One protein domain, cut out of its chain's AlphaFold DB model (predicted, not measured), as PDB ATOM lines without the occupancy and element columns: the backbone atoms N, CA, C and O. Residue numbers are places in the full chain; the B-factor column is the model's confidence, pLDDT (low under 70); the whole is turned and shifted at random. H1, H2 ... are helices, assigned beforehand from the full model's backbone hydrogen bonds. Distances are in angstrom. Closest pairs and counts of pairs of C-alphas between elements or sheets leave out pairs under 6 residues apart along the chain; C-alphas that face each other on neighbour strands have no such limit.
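AT A GLANCE: This is residues 4 to 120 of the 393 residues of an uncharacterized protein of Polyangium fumosum (UniProt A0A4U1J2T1). The chain is wound in stacked turns: short helices run back and forth in two rows, H1, H3, H5 and H7 in one and H2, H4, H6 and H8 in the other, stepping along the longest axis from H1 at one end to H8 at the other. H4 and H5 lie in the middle, and the stack is looser round H3, which touches no helix. The printed part has 117 residues, with eight named helices, H1 to H8 in that order, and no named strand; its class is all helix. It is compact, with a radius of gyration of the C-alphas of 14.6 A, yet elongated, spanning 44 by 25 by 23 A.

IN THESE COORDINATES: H1, residues 4 to 12, begins with C-alpha 4 at (105.063, 195.189, 135.131) and is 12.3 A long. H2 is residues 17 to 25, H3 residues 33 to 41, and H4 residues 48 to 56. H5, residues 64 to 76, is the longest at 18.3 A; its C-alpha 64 is at (91.528, 205.110, 153.190). H6 is residues 78 to 86, and H7, residues 95 to 105, is 15.5 A long. H8, residues 111 to 118, ends with C-alpha 118 at (82.169, 218.289, 160.665).

HOW THE PARTS SIT: H1 and H2 touch, closest at the C-alphas of Val 10 and Ala 17, 6.1 A apart, at a steep tilt of 57 degrees, opposite ways. H2 and H3 are close but not clearly touching, with the C-alphas of Val 25 and Asp 35 closest at 6.4 A. H3 and H4 are near each other, with 6 pairs of C-alphas within 10 A. H5 is the hub, touching H4, H6 and H7. H4 and H5 form a hairpin at a shallow tilt of 22 degrees, closest at the C-alphas of Leu 51 and Ile 66, 6.3 A. H5 and H6 form another, where residues 70 to 74 of H5 alone touch H6; the closest C-alphas, those of Gly 74 and Phe 81, are 5.0 A apart. H5 and H7 touch and run the same way at a steep tilt of 44 degrees, closest at the C-alphas of Ala 71 and Val 105, 5.6 A. H7 and H8 form a hairpin at 26 degrees, closest at the C-alphas of Ala 102 and Ile 117, 6.0 A. In each of the eight helices every O i to N i+4 pair is within hydrogen-bond range.

THE WHOLE: The two C-alphas farthest apart, those of Ala 4 and Ala 112, are 44.6 A apart. The printed part has no cut and no long link. Its mean pLDDT is 94.0, and no printed residue is under 70.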
ATOM      1  N   ALA A   4     104.122 195.106 136.254       97.00
ATOM      2  CA  ALA A   4     105.063 195.189 135.131       97.00
ATOM      3  C   ALA A   4     104.598 196.149 134.017       97.00
ATOM      4  O   ALA A   4     105.418 196.824 133.403       97.00
ATOM      5  N   GLU A   5     103.287 196.230 133.767       97.25
ATOM      6  CA  GLU A   5     102.713 197.151 132.779       97.25
ATOM      7  C   GLU A   5     102.801 198.601 133.274       97.25
ATOM      8  O   GLU A   5     103.118 199.498 132.496       97.25
ATOM      9  N   ILE A   6     102.560 198.825 134.570       97.00
ATOM     10  CA  ILE A   6     102.709 200.135 135.216       97.00
ATOM     11  C   ILE A   6     104.173 200.581 135.160       97.00
ATOM     12  O   ILE A   6     104.447 201.680 134.691       97.00
ATOM     13  N   ASP A   7     105.114 199.718 135.546       97.38
ATOM     14  CA  ASP A   7     106.551 200.012 135.520       97.38
ATOM     15  C   ASP A   7     107.031 200.345 134.093       97.38
ATOM     16  O   ASP A   7     107.801 201.285 133.887       97.38
ATOM     17  N   ALA A   8     106.532 199.617 133.086       96.31
ATOM     18  CA  ALA A   8     106.835 199.880 131.681       96.31
ATOM     19  C   ALA A   8     106.291 201.241 131.209       96.31
ATOM     20  O   ALA A   8     106.974 201.955 130.472       96.31
ATOM     21  N   LEU A   9     105.096 201.635 131.661       97.12
ATOM     22  CA  LEU A   9     104.554 202.967 131.392       97.12
ATOM     23  C   LEU A   9     105.328 204.062 132.127       97.12
ATOM     24  O   LEU A   9     105.621 205.085 131.521       97.12
ATOM     25  N   VAL A  10     105.702 203.858 133.392       96.88
ATOM     26  CA  VAL A  10     106.537 204.814 134.141       96.88
ATOM     27  C   VAL A  10     107.855 205.031 133.405       96.88
ATOM     28  O   VAL A  10     108.289 206.172 133.258       96.88
ATOM     29  N   HIS A  11     108.454 203.970 132.857       95.62
ATOM     30  CA  HIS A  11     109.631 204.089 132.002       95.62
ATOM     31  C   HIS A  11     109.355 204.905 130.728       95.62
ATOM     32  O   HIS A  11     110.102 205.837 130.432       95.62
ATOM     33  N   ALA A  12     108.269 204.609 130.004       94.75
ATOM     34  CA  ALA A  12     107.885 205.342 128.791       94.75
ATOM     35  C   ALA A  12     107.628 206.838 129.054       94.75
ATOM     36  O   ALA A  12     107.979 207.684 128.237       94.75
ATOM     37  N   HIS A  13     107.082 207.155 130.227       94.50
ATOM     38  CA  HIS A  13     106.807 208.504 130.720       94.50
ATOM     39  C   HIS A  13     107.968 209.104 131.529       94.50
ATOM     40  O   HIS A  13     107.782 210.046 132.298       94.50
ATOM     41  N   ARG A  14     109.184 208.552 131.395       93.38
ATOM     42  CA  ARG A  14     110.420 209.087 131.998       93.38
ATOM     43  C   ARG A  14     110.330 209.314 133.516       93.38
ATOM     44  O   ARG A  14     110.943 210.233 134.051       93.38
ATOM     45  N   GLY A  15     109.577 208.468 134.213       93.94
ATOM     46  CA  GLY A  15     109.373 208.541 135.659       93.94
ATOM     47  C   GLY A  15     108.153 209.353 136.106       93.94
ATOM     48  O   GLY A  15     107.914 209.433 137.306       93.94
ATOM     49  N   SER A  16     107.374 209.941 135.190       94.19
ATOM     50  CA  SER A  16     106.190 210.746 135.525       94.19
ATOM     51  C   SER A  16     105.028 209.865 136.006       94.19
ATOM     52  O   SER A  16     104.203 209.394 135.215       94.19
ATOM     53  N   ALA A  17     104.934 209.634 137.319       94.81
ATOM     54  CA  ALA A  17     103.873 208.803 137.885       94.81
ATOM     55  C   ALA A  17     102.488 209.439 137.711       94.81
ATOM     56  O   ALA A  17     101.513 208.739 137.428       94.81
ATOM     57  N   ARG A  18     102.404 210.774 137.779       94.38
ATOM     58  CA  ARG A  18     101.172 211.515 137.480       94.38
ATOM     59  C   ARG A  18     100.666 211.256 136.057       94.38
ATOM     60  O   ARG A  18      99.470 211.023 135.882       94.38
ATOM     61  N   ALA A  19     101.544 211.265 135.047       94.12
ATOM     62  CA  ALA A  19     101.141 210.979 133.670       94.12
ATOM     63  C   ALA A  19     100.599 209.550 133.540       94.12
ATOM     64  O   ALA A  19      99.533 209.343 132.958       94.12
ATOM     65  N   VAL A  20     101.266 208.574 134.164       96.81
ATOM     66  CA  VAL A  20     100.803 207.179 134.187       96.81
ATOM     67  C   VAL A  20      99.448 207.042 134.883       96.81
ATOM     68  O   VAL A  20      98.539 206.394 134.352       96.81
ATOM     69  N   ALA A  21      99.276 207.696 136.033       96.12
ATOM     70  CA  ALA A  21      98.024 207.699 136.775       96.12
ATOM     71  C   ALA A  21      96.868 208.247 135.926       96.12
ATOM     72  O   ALA A  21      95.847 207.577 135.762       96.12
ATOM     73  N   PHE A  22      97.042 209.433 135.338       94.38
ATOM     74  CA  PHE A  22      95.988 210.128 134.604       94.38
ATOM     75  C   PHE A  22      95.679 209.495 133.238       94.38
ATOM     76  O   PHE A  22      94.510 209.279 132.907       94.38
ATOM     77  N   LEU A  23      96.708 209.179 132.445       93.06
ATOM     78  CA  LEU A  23      96.559 208.753 131.047       93.06
ATOM     79  C   LEU A  23      96.275 207.259 130.896       93.06
ATOM     80  O   LEU A  23      95.726 206.839 129.872       93.06
ATOM     81  N   HIS A  24      96.623 206.459 131.907       94.06
ATOM     82  CA  HIS A  24      96.518 205.008 131.822       94.06
ATOM     83  C   HIS A  24      95.720 204.407 132.960       94.06
ATOM     84  O   HIS A  24      94.744 203.712 132.675       94.06
ATOM     85  N   VAL A  25      96.096 204.651 134.213       95.31
ATOM     86  CA  VAL A  25      95.519 203.917 135.348       95.31
ATOM     87  C   VAL A  25      94.065 204.319 135.586       95.31
ATOM     88  O   VAL A  25      93.170 203.481 135.488       95.31
ATOM     89  N   LEU A  26      93.807 205.611 135.796       94.12
ATOM     90  CA  LEU A  26      92.485 206.157 136.120       94.12
ATOM     91  C   LEU A  26      91.501 206.146 134.945       94.12
ATOM     92  O   LEU A  26      90.333 206.491 135.128       94.12
ATOM     93  N   ARG A  27      91.946 205.747 133.748       89.94
ATOM     94  CA  ARG A  27      91.084 205.538 132.578       89.94
ATOM     95  C   ARG A  27      90.530 204.115 132.498       89.94
ATOM     96  O   ARG A  27      89.488 203.922 131.877       89.94
ATOM     97  N   GLN A  28      91.127 203.145 133.195       88.31
ATOM     98  CA  GLN A  28      90.658 201.754 133.191       88.31
ATOM     99  C   GLN A  28      89.247 201.606 133.774       88.31
ATOM    100  O   GLN A  28      88.980 202.159 134.842       88.31
ATOM    101  N   PRO A  29      88.354 200.816 133.151       85.25
ATOM    102  CA  PRO A  29      86.974 200.653 133.617       85.25
ATOM    103  C   PRO A  29      86.879 200.105 135.048       85.25
ATOM    104  O   PRO A  29      85.937 200.431 135.762       85.25
ATOM    105  N   ALA A  30      87.865 199.313 135.468       88.88
ATOM    106  CA  ALA A  30      88.023 198.836 136.833       88.88
ATOM    107  C   ALA A  30      89.498 198.919 137.238       88.88
ATOM    108  O   ALA A  30      90.377 198.648 136.417       88.88
ATOM    109  N   LEU A  31      89.747 199.281 138.496       93.12
ATOM    110  CA  LEU A  31      91.086 199.330 139.075       93.12
ATOM    111  C   LEU A  31      91.409 197.986 139.739       93.12
ATOM    112  O   LEU A  31      90.605 197.430 140.485       93.12
ATOM    113  N   ALA A  32      92.583 197.449 139.430       93.25
ATOM    114  CA  ALA A  32      93.141 196.245 140.027       93.25
ATOM    115  C   ALA A  32      93.985 196.589 141.274       93.25
ATOM    116  O   ALA A  32      94.374 197.743 141.457       93.25
ATOM    117  N   PRO A  33      94.341 195.606 142.124       95.00
ATOM    118  CA  PRO A  33      95.141 195.859 143.329       95.00
ATOM    119  C   PRO A  33      96.480 196.574 143.075       95.00
ATOM    120  O   PRO A  33      96.856 197.462 143.842       95.00
ATOM    121  N   ASP A  34      97.173 196.243 141.980       97.00
ATOM    122  CA  ASP A  34      98.423 196.915 141.596       97.00
ATOM    123  C   ASP A  34      98.186 198.389 141.214       97.00
ATOM    124  O   ASP A  34      99.017 199.241 141.519       97.00
ATOM    125  N   ASP A  35      97.029 198.716 140.621       96.25
ATOM    126  CA  ASP A  35      96.648 200.101 140.313       96.25
ATOM    127  C   ASP A  35      96.441 200.909 141.601       96.25
ATOM    128  O   ASP A  35      96.938 202.026 141.721       96.25
ATOM    129  N   HIS A  36      95.733 200.338 142.584       96.00
ATOM    130  CA  HIS A  36      95.535 200.975 143.892       96.00
ATOM    131  C   HIS A  36      96.854 201.177 144.635       96.00
ATOM    132  O   HIS A  36      97.052 202.229 145.241       96.00
ATOM    133  N   THR A  37      97.751 200.191 144.570       96.69
ATOM    134  CA  THR A  37      99.080 200.269 145.192       96.69
ATOM    135  C   THR A  37      99.887 201.413 144.582       96.69
ATOM    136  O   THR A  37     100.348 202.288 145.309       96.69
ATOM    137  N   PHE A  38      99.957 201.475 143.250       97.56
ATOM    138  CA  PHE A  38     100.643 202.548 142.531       97.56
ATOM    139  C   PHE A  38     100.064 203.937 142.848       97.56
ATOM    140  O   PHE A  38     100.802 204.866 143.173       97.56
ATOM    141  N   LEU A  39      98.734 204.090 142.809       97.56
ATOM    142  CA  LEU A  39      98.080 205.369 143.114       97.56
ATOM    143  C   LEU A  39      98.309 205.808 144.565       97.56
ATOM    144  O   LEU A  39      98.447 207.002 144.819       97.56
ATOM    145  N   ALA A  40      98.380 204.869 145.512       96.31
ATOM    146  CA  ALA A  40      98.679 205.170 146.909       96.31
ATOM    147  C   ALA A  40     100.132 205.627 147.107       96.31
ATOM    148  O   ALA A  40     100.364 206.617 147.803       96.31
ATOM    149  N   GLU A  41     101.098 204.952 146.476       96.62
ATOM    150  CA  GLU A  41     102.524 205.314 146.531       96.62
ATOM    151  C   GLU A  41     102.773 206.725 145.967       96.62
ATOM    152  O   GLU A  41     103.517 207.520 146.551       96.62
ATOM    153  N   HIS A  42     102.066 207.080 144.892       97.00
ATOM    154  CA  HIS A  42     102.217 208.359 144.192       97.00
ATOM    155  C   HIS A  42     101.114 209.380 144.492       97.00
ATOM    156  O   HIS A  42     101.012 210.396 143.809       97.00
ATOM    157  N   ALA A  43     100.314 209.179 145.545       95.50
ATOM    158  CA  ALA A  43      99.164 210.038 145.849       95.50
ATOM    159  C   ALA A  43      99.531 211.522 146.039       95.50
ATOM    160  O   ALA A  43      98.708 212.406 145.821       95.50
ATOM    161  N   HIS A  44     100.774 211.797 146.436       93.31
ATOM    162  CA  HIS A  44     101.311 213.142 146.627       93.31
ATOM    163  C   HIS A  44     101.601 213.896 145.316       93.31
ATOM    164  O   HIS A  44     101.765 215.112 145.351       93.31
ATOM    165  N   GLU A  45     101.671 213.192 144.184       94.94
ATOM    166  CA  GLU A  45     101.861 213.765 142.845       94.94
ATOM    167  C   GLU A  45     100.525 213.995 142.114       94.94
ATOM    168  O   GLU A  45     100.493 214.619 141.052       94.94
ATOM    169  N   LEU A  46      99.422 213.479 142.663       95.75
ATOM    170  CA  LEU A  46      98.095 213.529 142.055       95.75
ATOM    171  C   LEU A  46      97.398 214.865 142.333       95.75
ATOM    172  O   LEU A  46      97.523 215.444 143.412       95.75
ATOM    173  N   THR A  47      96.615 215.340 141.364       94.31
ATOM    174  CA  THR A  47      95.741 216.507 141.563       94.31
ATOM    175  C   THR A  47      94.484 216.143 142.346       94.31
ATOM    176  O   THR A  47      94.119 214.970 142.457       94.31
ATOM    177  N   SER A  48      93.757 217.148 142.838       94.31
ATOM    178  CA  SER A  48      92.416 216.957 143.404       94.31
ATOM    179  C   SER A  48      91.502 216.173 142.447       94.31
ATOM    180  O   SER A  48      90.873 215.199 142.855       94.31
ATOM    181  N   ALA A  49      91.498 216.517 141.154       93.19
ATOM    182  CA  ALA A  49      90.705 215.847 140.130       93.19
ATOM    183  C   ALA A  49      91.086 214.365 139.974       93.19
ATOM    184  O   ALA A  49      90.201 213.514 139.852       93.19
ATOM    185  N   ASP A  50      92.382 214.045 140.031       95.06
ATOM    186  CA  ASP A  50      92.882 212.667 139.985       95.06
ATOM    187  C   ASP A  50      92.428 211.872 141.218       95.06
ATOM    188  O   ASP A  50      91.912 210.762 141.081       95.06
ATOM    189  N   LEU A  51      92.544 212.458 142.416       95.69
ATOM    190  CA  LEU A  51      92.104 211.844 143.675       95.69
ATOM    191  C   LEU A  51      90.589 211.602 143.693       95.69
ATOM    192  O   LEU A  51      90.128 210.542 144.121       95.69
ATOM    193  N   LEU A  52      89.799 212.550 143.187       94.00
ATOM    194  CA  LEU A  52      88.346 212.408 143.084       94.00
ATOM    195  C   LEU A  52      87.945 211.347 142.055       94.00
ATOM    196  O   LEU A  52      87.037 210.551 142.311       94.00
ATOM    197  N   ARG A  53      88.646 211.280 140.918       93.50
ATOM    198  CA  ARG A  53      88.444 210.227 139.914       93.50
ATOM    199  C   ARG A  53      88.820 208.854 140.469       93.50
ATOM    200  O   ARG A  53      88.086 207.895 140.236       93.50
ATOM    201  N   TRP A  54      89.911 208.764 141.228       95.44
ATOM    202  CA  TRP A  54      90.298 207.544 141.934       95.44
ATOM    203  C   TRP A  54      89.213 207.121 142.926       95.44
ATOM    204  O   TRP A  54      88.762 205.974 142.889       95.44
ATOM    205  N   ARG A  55      88.708 208.058 143.741       94.19
ATOM    206  CA  ARG A  55      87.619 207.806 144.696       94.19
ATOM    207  C   ARG A  55      86.383 207.232 144.012       94.19
ATOM    208  O   ARG A  55      85.850 206.222 144.466       94.19
ATOM    209  N   ALA A  56      85.958 207.841 142.906       91.50
ATOM    210  CA  ALA A  56      84.772 207.429 142.157       91.50
ATOM    211  C   ALA A  56      84.866 205.995 141.600       91.50
ATOM    212  O   ALA A  56      83.838 205.372 141.345       91.50
ATOM    213  N   ARG A  57      86.084 205.463 141.425       90.75
ATOM    214  CA  ARG A  57      86.349 204.109 140.904       90.75
ATOM    215  C   ARG A  57      86.752 203.101 141.982       90.75
ATOM    216  O   ARG A  57      87.069 201.963 141.655       90.75
ATOM    217  N   THR A  58      86.748 203.509 143.249       92.88
ATOM    218  CA  THR A  58      87.209 202.690 144.375       92.88
ATOM    219  C   THR A  58      86.038 202.307 145.273       92.88
ATOM    220  O   THR A  58      85.181 203.143 145.584       92.88
ATOM    221  N   SER A  59      86.008 201.040 145.697       89.25
ATOM    222  CA  SER A  59      85.048 200.541 146.687       89.25
ATOM    223  C   SER A  59      85.207 201.307 148.004       89.25
ATOM    224  O   SER A  59      86.320 201.705 148.332       89.25
ATOM    225  N   SER A  60      84.137 201.529 148.773       86.50
ATOM    226  CA  SER A  60      84.218 202.309 150.022       86.50
ATOM    227  C   SER A  60      85.242 201.752 151.024       86.50
ATOM    228  O   SER A  60      85.892 202.533 151.718       86.50
ATOM    229  N   ALA A  61      85.463 200.433 151.033       85.69
ATOM    230  CA  ALA A  61      86.429 199.765 151.906       85.69
ATOM    231  C   ALA A  61      87.897 200.141 151.619       85.69
ATOM    232  O   ALA A  61      88.718 200.117 152.531       85.69
ATOM    233  N   ASP A  62      88.221 200.534 150.383       87.62
ATOM    234  CA  ASP A  62      89.602 200.758 149.930       87.62
ATOM    235  C   ASP A  62      89.954 202.251 149.784       87.62
ATOM    236  O   ASP A  62      90.994 202.610 149.227       87.62
ATOM    237  N   ARG A  63      89.096 203.162 150.268       93.50
ATOM    238  CA  ARG A  63      89.275 204.618 150.091       93.50
ATOM    239  C   ARG A  63      90.191 205.276 151.120       93.50
ATOM    240  O   ARG A  63      90.496 206.459 150.976       93.50
ATOM    241  N   THR A  64      90.671 204.551 152.129       94.31
ATOM    242  CA  THR A  64      91.528 205.110 153.190       94.31
ATOM    243  C   THR A  64      92.756 205.868 152.660       94.31
ATOM    244  O   THR A  64      92.971 206.997 153.110       94.31
ATOM    245  N   PRO A  65      93.532 205.354 151.680       94.81
ATOM    246  CA  PRO A  65      94.671 206.093 151.127       94.81
ATOM    247  C   PRO A  65      94.253 207.393 150.421       94.81
ATOM    248  O   PRO A  65      94.960 208.397 150.483       94.81
ATOM    249  N   ILE A  66      93.070 207.393 149.800       95.94
ATOM    250  CA  ILE A  66      92.513 208.544 149.082       95.94
ATOM    251  C   ILE A  66      92.134 209.648 150.068       95.94
ATOM    252  O   ILE A  66      92.488 210.807 149.872       95.94
ATOM    253  N   LEU A  67      91.457 209.286 151.162       96.06
ATOM    254  CA  LEU A  67      91.093 210.230 152.220       96.06
ATOM    255  C   LEU A  67      92.331 210.813 152.903       96.06
ATOM    256  O   LEU A  67      92.352 212.005 153.196       96.06
ATOM    257  N   ALA A  68      93.383 210.013 153.101       96.75
ATOM    258  CA  ALA A  68      94.656 210.504 153.624       96.75
ATOM    259  C   ALA A  68      95.301 211.546 152.691       96.75
ATOM    260  O   ALA A  68      95.766 212.586 153.161       96.75
ATOM    261  N   ALA A  69      95.283 211.309 151.376       96.44
ATOM    262  CA  ALA A  69      95.792 212.256 150.385       96.44
ATOM    263  C   ALA A  69      94.950 213.543 150.314       96.44
ATOM    264  O   ALA A  69      95.500 214.644 150.318       96.44
ATOM    265  N   LEU A  70      93.618 213.423 150.338       96.50
ATOM    266  CA  LEU A  70      92.695 214.561 150.382       96.50
ATOM    267  C   LEU A  70      92.853 215.385 151.671       96.50
ATOM    268  O   LEU A  70      92.884 216.612 151.617       96.50
ATOM    269  N   ALA A  71      93.020 214.735 152.823       96.94
ATOM    270  CA  ALA A  71      93.285 215.409 154.094       96.94
ATOM    271  C   ALA A  71      94.626 216.159 154.080       96.94
ATOM    272  O   ALA A  71      94.730 217.269 154.613       96.94
ATOM    273  N   LYS A  72      95.649 215.571 153.446       96.81
ATOM    274  CA  LYS A  72      96.934 216.235 153.229       96.81
ATOM    275  C   LYS A  72      96.771 217.467 152.337       96.81
ATOM    276  O   LYS A  72      97.243 218.528 152.724       96.81
ATOM    277  N   LEU A  73      96.025 217.373 151.231       96.06
ATOM    278  CA  LEU A  73      95.694 218.530 150.388       96.06
ATOM    279  C   LEU A  73      94.977 219.630 151.188       96.06
ATOM    280  O   LEU A  73      95.342 220.795 151.083       96.06
ATOM    281  N   GLY A  74      94.007 219.266 152.032       95.81
ATOM    282  CA  GLY A  74      93.321 220.210 152.920       95.81
ATOM    283  C   GLY A  74      94.247 220.897 153.923       95.81
ATOM    284  O   GLY A  74      94.053 222.072 154.226       95.81
ATOM    285  N   THR A  75      95.268 220.185 154.404       96.88
ATOM    286  CA  THR A  75      96.275 220.722 155.332       96.88
ATOM    287  C   THR A  75      97.265 221.644 154.617       96.88
ATOM    288  O   THR A  75      97.512 222.756 155.077       96.88
ATOM    289  N   ASP A  76      97.803 221.203 153.479       96.75
ATOM    290  CA  ASP A  76      98.853 221.916 152.745       96.75
ATOM    291  C   ASP A  76      98.287 223.125 151.978       96.75
ATOM    292  O   ASP A  76      98.936 224.168 151.871       96.75
ATOM    293  N   LYS A  77      97.068 222.994 151.440       96.88
ATOM    294  CA  LYS A  77      96.413 223.980 150.572       96.88
ATOM    295  C   LYS A  77      94.897 224.057 150.837       96.88
ATOM    296  O   LYS A  77      94.088 223.645 150.002       96.88
ATOM    297  N   PRO A  78      94.472 224.643 151.968       95.81
ATOM    298  CA  PRO A  78      93.070 224.636 152.390       95.81
ATOM    299  C   PRO A  78      92.114 225.308 151.393       95.81
ATOM    300  O   PRO A  78      91.001 224.827 151.208       95.81
ATOM    301  N   ALA A  79      92.545 226.380 150.717       94.81
ATOM    302  CA  ALA A  79      91.722 227.063 149.715       94.81
ATOM    303  C   ALA A  79      91.499 226.211 148.450       94.81
ATOM    304  O   ALA A  79      90.387 226.173 147.926       94.81
ATOM    305  N   GLU A  80      92.536 225.501 147.986       94.56
ATOM    306  CA  GLU A  80      92.450 224.572 146.848       94.56
ATOM    307  C   GLU A  80      91.540 223.393 147.203       94.56
ATOM    308  O   GLU A  80      90.623 223.076 146.458       94.56
ATOM    309  N   PHE A  81      91.704 222.811 148.394       95.75
ATOM    310  CA  PHE A  81      90.819 221.758 148.889       95.75
ATOM    311  C   PHE A  81      89.355 222.209 148.980       95.75
ATOM    312  O   PHE A  81      88.446 221.507 148.538       95.75
ATOM    313  N   GLU A  82      89.096 223.394 149.527       94.12
ATOM    314  CA  GLU A  82      87.735 223.912 149.613       94.12
ATOM    315  C   GLU A  82      87.113 224.114 148.222       94.12
ATOM    316  O   GLU A  82      85.972 223.703 147.987       94.12
ATOM    317  N   HIS A  83      87.863 224.716 147.296       92.62
ATOM    318  CA  HIS A  83      87.387 225.019 145.950       92.62
ATOM    319  C   HIS A  83      87.233 223.771 145.072       92.62
ATOM    320  O   HIS A  83      86.205 223.600 144.423       92.62
ATOM    321  N   GLU A  84      88.226 222.889 145.060       93.50
ATOM    322  CA  GLU A  84      88.291 221.771 144.117       93.50
ATOM    323  C   GLU A  84      87.697 220.476 144.673       93.50
ATOM    324  O   GLU A  84      87.287 219.624 143.891       93.50
ATOM    325  N   VAL A  85      87.627 220.311 146.001       93.56
ATOM    326  CA  VAL A  85      87.073 219.105 146.641       93.56
ATOM    327  C   VAL A  85      85.695 219.393 147.223       93.56
ATOM    328  O   VAL A  85      84.711 218.809 146.779       93.56
ATOM    329  N   LEU A  86      85.573 220.313 148.184       92.81
ATOM    330  CA  LEU A  86      84.292 220.519 148.880       92.81
ATOM    331  C   LEU A  86      83.222 221.209 148.022       92.81
ATOM    332  O   LEU A  86      82.024 221.031 148.267       92.81
ATOM    333  N   ASN A  87      83.637 222.006 147.036       90.88
ATOM    334  CA  ASN A  87      82.735 222.673 146.095       90.88
ATOM    335  C   ASN A  87      82.585 221.921 144.760       90.88
ATOM    336  O   ASN A  87      81.865 222.406 143.883       90.88
ATOM    337  N   ALA A  88      83.207 220.743 144.605       87.94
ATOM    338  CA  ALA A  88      83.103 219.948 143.387       87.94
ATOM    339  C   ALA A  88      81.637 219.573 143.087       87.94
ATOM    340  O   ALA A  88      80.949 219.001 143.941       87.94
ATOM    341  N   PRO A  89      81.119 219.874 141.883       80.62
ATOM    342  CA  PRO A  89      79.732 219.591 141.543       80.62
ATOM    343  C   PRO A  89      79.470 218.080 141.509       80.62
ATOM    344  O   PRO A  89      80.207 217.324 140.884       80.62
ATOM    345  N   GLY A  90      78.397 217.642 142.173       77.31
ATOM    346  CA  GLY A  90      77.993 216.231 142.209       77.31
ATOM    347  C   GLY A  90      78.852 215.341 143.113       77.31
ATOM    348  O   GLY A  90      78.583 214.144 143.204       77.31
ATOM    349  N   LEU A  91      79.854 215.896 143.804       81.88
ATOM    350  CA  LEU A  91      80.626 215.152 144.788       81.88
ATOM    351  C   LEU A  91      79.873 215.108 146.122       81.88
ATOM    352  O   LEU A  91      79.505 216.141 146.674       81.88
ATOM    353  N   SER A  92      79.692 213.903 146.657       85.38
ATOM    354  CA  SER A  92      79.256 213.682 148.035       85.38
ATOM    355  C   SER A  92      80.147 212.632 148.684       85.38
ATOM    356  O   SER A  92      80.476 211.627 148.041       85.38
ATOM    357  N   PHE A  93      80.543 212.875 149.931       91.00
ATOM    358  CA  PHE A  93      81.195 211.885 150.781       91.00
ATOM    359  C   PHE A  93      80.140 211.095 151.560       91.00
ATOM    360  O   PHE A  93      79.102 211.629 151.952       91.00
ATOM    361  N   GLU A  94      80.408 209.813 151.758       93.06
ATOM    362  CA  GLU A  94      79.641 208.946 152.643       93.06
ATOM    363  C   GLU A  94      79.898 209.343 154.102       93.06
ATOM    364  O   GLU A  94      80.934 209.926 154.428       93.06
ATOM    365  N   ASP A  95      78.976 209.008 155.004       92.62
ATOM    366  CA  ASP A  95      79.091 209.391 156.417       92.62
ATOM    367  C   ASP A  95      80.409 208.933 157.055       92.62
ATOM    368  O   ASP A  95      81.048 209.710 157.763       92.62
ATOM    369  N   GLN A  96      80.849 207.713 156.736       93.56
ATOM    370  CA  GLN A  96      82.112 207.151 157.223       93.56
ATOM    371  C   GLN A  96      83.336 207.897 156.674       93.56
ATOM    372  O   GLN A  96      84.345 208.041 157.361       93.56
ATOM    373  N   GLU A  97      83.260 208.389 155.437       95.06
ATOM    374  CA  GLU A  97      84.351 209.148 154.826       95.06
ATOM    375  C   GLU A  97      84.444 210.550 155.419       95.06
ATOM    376  O   GLU A  97      85.549 211.036 155.644       95.06
ATOM    377  N   TRP A  98      83.303 211.183 155.700       95.56
ATOM    378  CA  TRP A  98      83.258 212.457 156.409       95.56
ATOM    379  C   TRP A  98      83.881 212.355 157.797       95.56
ATOM    380  O   TRP A  98      84.686 213.207 158.163       95.56
ATOM    381  N   GLU A  99      83.537 211.310 158.550       94.75
ATOM    382  CA  GLU A  99      84.104 211.052 159.876       94.75
ATOM    383  C   GLU A  99      85.620 210.835 159.799       94.75
ATOM    384  O   GLU A  99      86.378 211.517 160.490       94.75
ATOM    385  N   ALA A 100      86.076 209.973 158.886       95.88
ATOM    386  CA  ALA A 100      87.499 209.724 158.679       95.88
ATOM    387  C   ALA A 100      88.257 210.989 158.241       95.88
ATOM    388  O   ALA A 100      89.350 211.264 158.736       95.88
ATOM    389  N   LEU A 101      87.682 211.789 157.339       95.75
ATOM    390  CA  LEU A 101      88.271 213.048 156.892       95.75
ATOM    391  C   LEU A 101      88.356 214.059 158.045       95.75
ATOM    392  O   LEU A 101      89.412 214.662 158.237       95.75
ATOM    393  N   ALA A 102      87.286 214.205 158.834       96.31
ATOM    394  CA  ALA A 102      87.243 215.084 160.002       96.31
ATOM    395  C   ALA A 102      88.305 214.705 161.043       96.31
ATOM    396  O   ALA A 102      88.949 215.591 161.607       96.31
ATOM    397  N   ASP A 103      88.520 213.406 161.269       97.12
ATOM    398  CA  ASP A 103      89.573 212.899 162.150       97.12
ATOM    399  C   ASP A 103      90.976 213.194 161.598       97.12
ATOM    400  O   ASP A 103      91.852 213.648 162.340       97.12
ATOM    401  N   LEU A 104      91.197 212.984 160.297       97.25
ATOM    402  CA  LEU A 104      92.499 213.192 159.657       97.25
ATOM    403  C   LEU A 104      92.932 214.665 159.646       97.25
ATOM    404  O   LEU A 104      94.129 214.942 159.821       97.25
ATOM    405  N   VAL A 105      91.984 215.590 159.463       97.00
ATOM    406  CA  VAL A 105      92.228 217.043 159.387       97.00
ATOM    407  C   VAL A 105      92.100 217.770 160.731       97.00
ATOM    408  O   VAL A 105      92.456 218.949 160.817       97.00
ATOM    409  N   ARG A 106      91.661 217.079 161.797       97.06
ATOM    410  CA  ARG A 106      91.408 217.671 163.120       97.06
ATOM    411  C   ARG A 106      92.608 218.472 163.624       97.06
ATOM    412  O   ARG A 106      93.682 217.928 163.877       97.06
ATOM    413  N   GLY A 107      92.399 219.777 163.801       96.00
ATOM    414  CA  GLY A 107      93.411 220.710 164.307       96.00
ATOM    415  C   GLY A 107      94.536 221.049 163.321       96.00
ATOM    416  O   GLY A 107      95.481 221.725 163.717       96.00
ATOM    417  N   LYS A 108      94.450 220.598 162.061       97.44
ATOM    418  CA  LYS A 108      95.449 220.846 161.004       97.44
ATOM    419  C   LYS A 108      94.972 221.833 159.938       97.44
ATOM    420  O   LYS A 108      95.793 222.379 159.213       97.44
ATOM    421  N   VAL A 109      93.665 222.061 159.847       96.88
ATOM    422  CA  VAL A 109      93.043 222.973 158.879       96.88
ATOM    423  C   VAL A 109      92.441 224.199 159.573       96.88
ATOM    424  O   VAL A 109      92.186 224.152 160.781       96.88
ATOM    425  N   PRO A 110      92.186 225.307 158.847       97.38
ATOM    426  CA  PRO A 110      91.520 226.475 159.416       97.38
ATOM    427  C   PRO A 110      90.190 226.109 160.108       97.38
ATOM    428  O   PRO A 110      89.433 225.306 159.558       97.38
ATOM    429  N   PRO A 111      89.843 226.719 161.262       95.50
ATOM    430  CA  PRO A 111      88.646 226.350 162.028       95.50
ATOM    431  C   PRO A 111      87.337 226.405 161.231       95.50
ATOM    432  O   PRO A 111      86.458 225.573 161.435       95.50
ATOM    433  N   ALA A 112      87.218 227.353 160.295       94.44
ATOM    434  CA  ALA A 112      86.057 227.455 159.411       94.44
ATOM    435  C   ALA A 112      85.916 226.230 158.491       94.44
ATOM    436  O   ALA A 112      84.817 225.705 158.327       94.44
ATOM    437  N   LEU A 113      87.036 225.741 157.944       94.50
ATOM    438  CA  LEU A 113      87.068 224.550 157.099       94.50
ATOM    439  C   LEU A 113      86.795 223.281 157.921       94.50
ATOM    440  O   LEU A 113      86.004 222.446 157.495       94.50
ATOM    441  N   GLN A 114      87.369 223.170 159.127       95.31
ATOM    442  CA  GLN A 114      87.087 222.061 160.052       95.31
ATOM    443  C   GLN A 114      85.590 221.973 160.382       95.31
ATOM    444  O   GLN A 114      84.988 220.915 160.219       95.31
ATOM    445  N   ALA A 115      84.977 223.086 160.799       93.94
ATOM    446  CA  ALA A 115      83.556 223.126 161.143       93.94
ATOM    447  C   ALA A 115      82.672 222.728 159.951       93.94
ATOM    448  O   ALA A 115      81.666 222.040 160.114       93.94
ATOM    449  N   ARG A 116      83.065 223.126 158.738       93.56
ATOM    450  CA  ARG A 116      82.372 222.752 157.505       93.56
ATOM    451  C   ARG A 116      82.444 221.244 157.229       93.56
ATOM    452  O   ARG A 116      81.425 220.644 156.892       93.56
ATOM    453  N   ILE A 117      83.617 220.633 157.411       93.56
ATOM    454  CA  ILE A 117      83.813 219.179 157.277       93.56
ATOM    455  C   ILE A 117      82.978 218.428 158.328       93.56
ATOM    456  O   ILE A 117      82.286 217.473 157.989       93.56
ATOM    457  N   GLU A 118      82.960 218.893 159.579       93.25
ATOM    458  CA  GLU A 118      82.169 218.289 160.665       93.25
ATOM    459  C   GLU A 118      80.654 218.390 160.434       93.25
ATOM    460  O   GLU A 118      79.912 217.465 160.766       93.25
ATOM    461  N   ARG A 119      80.186 219.480 159.812       93.38
ATOM    462  CA  ARG A 119      78.785 219.639 159.383       93.38
ATOM    463  C   ARG A 119      78.444 218.879 158.098       93.38
ATOM    464  O   ARG A 119      77.285 218.904 157.690       93.38
ATOM    465  N   LYS A 120      79.416 218.197 157.477       91.81
ATOM    466  CA  LYS A 120      79.257 217.437 156.224       91.81
ATOM    467  C   LYS A 120      78.757 218.307 155.059       91.81
ATOM    468  O   LYS A 120      77.998 217.860 154.202       91.81
TER     469      LYS A 120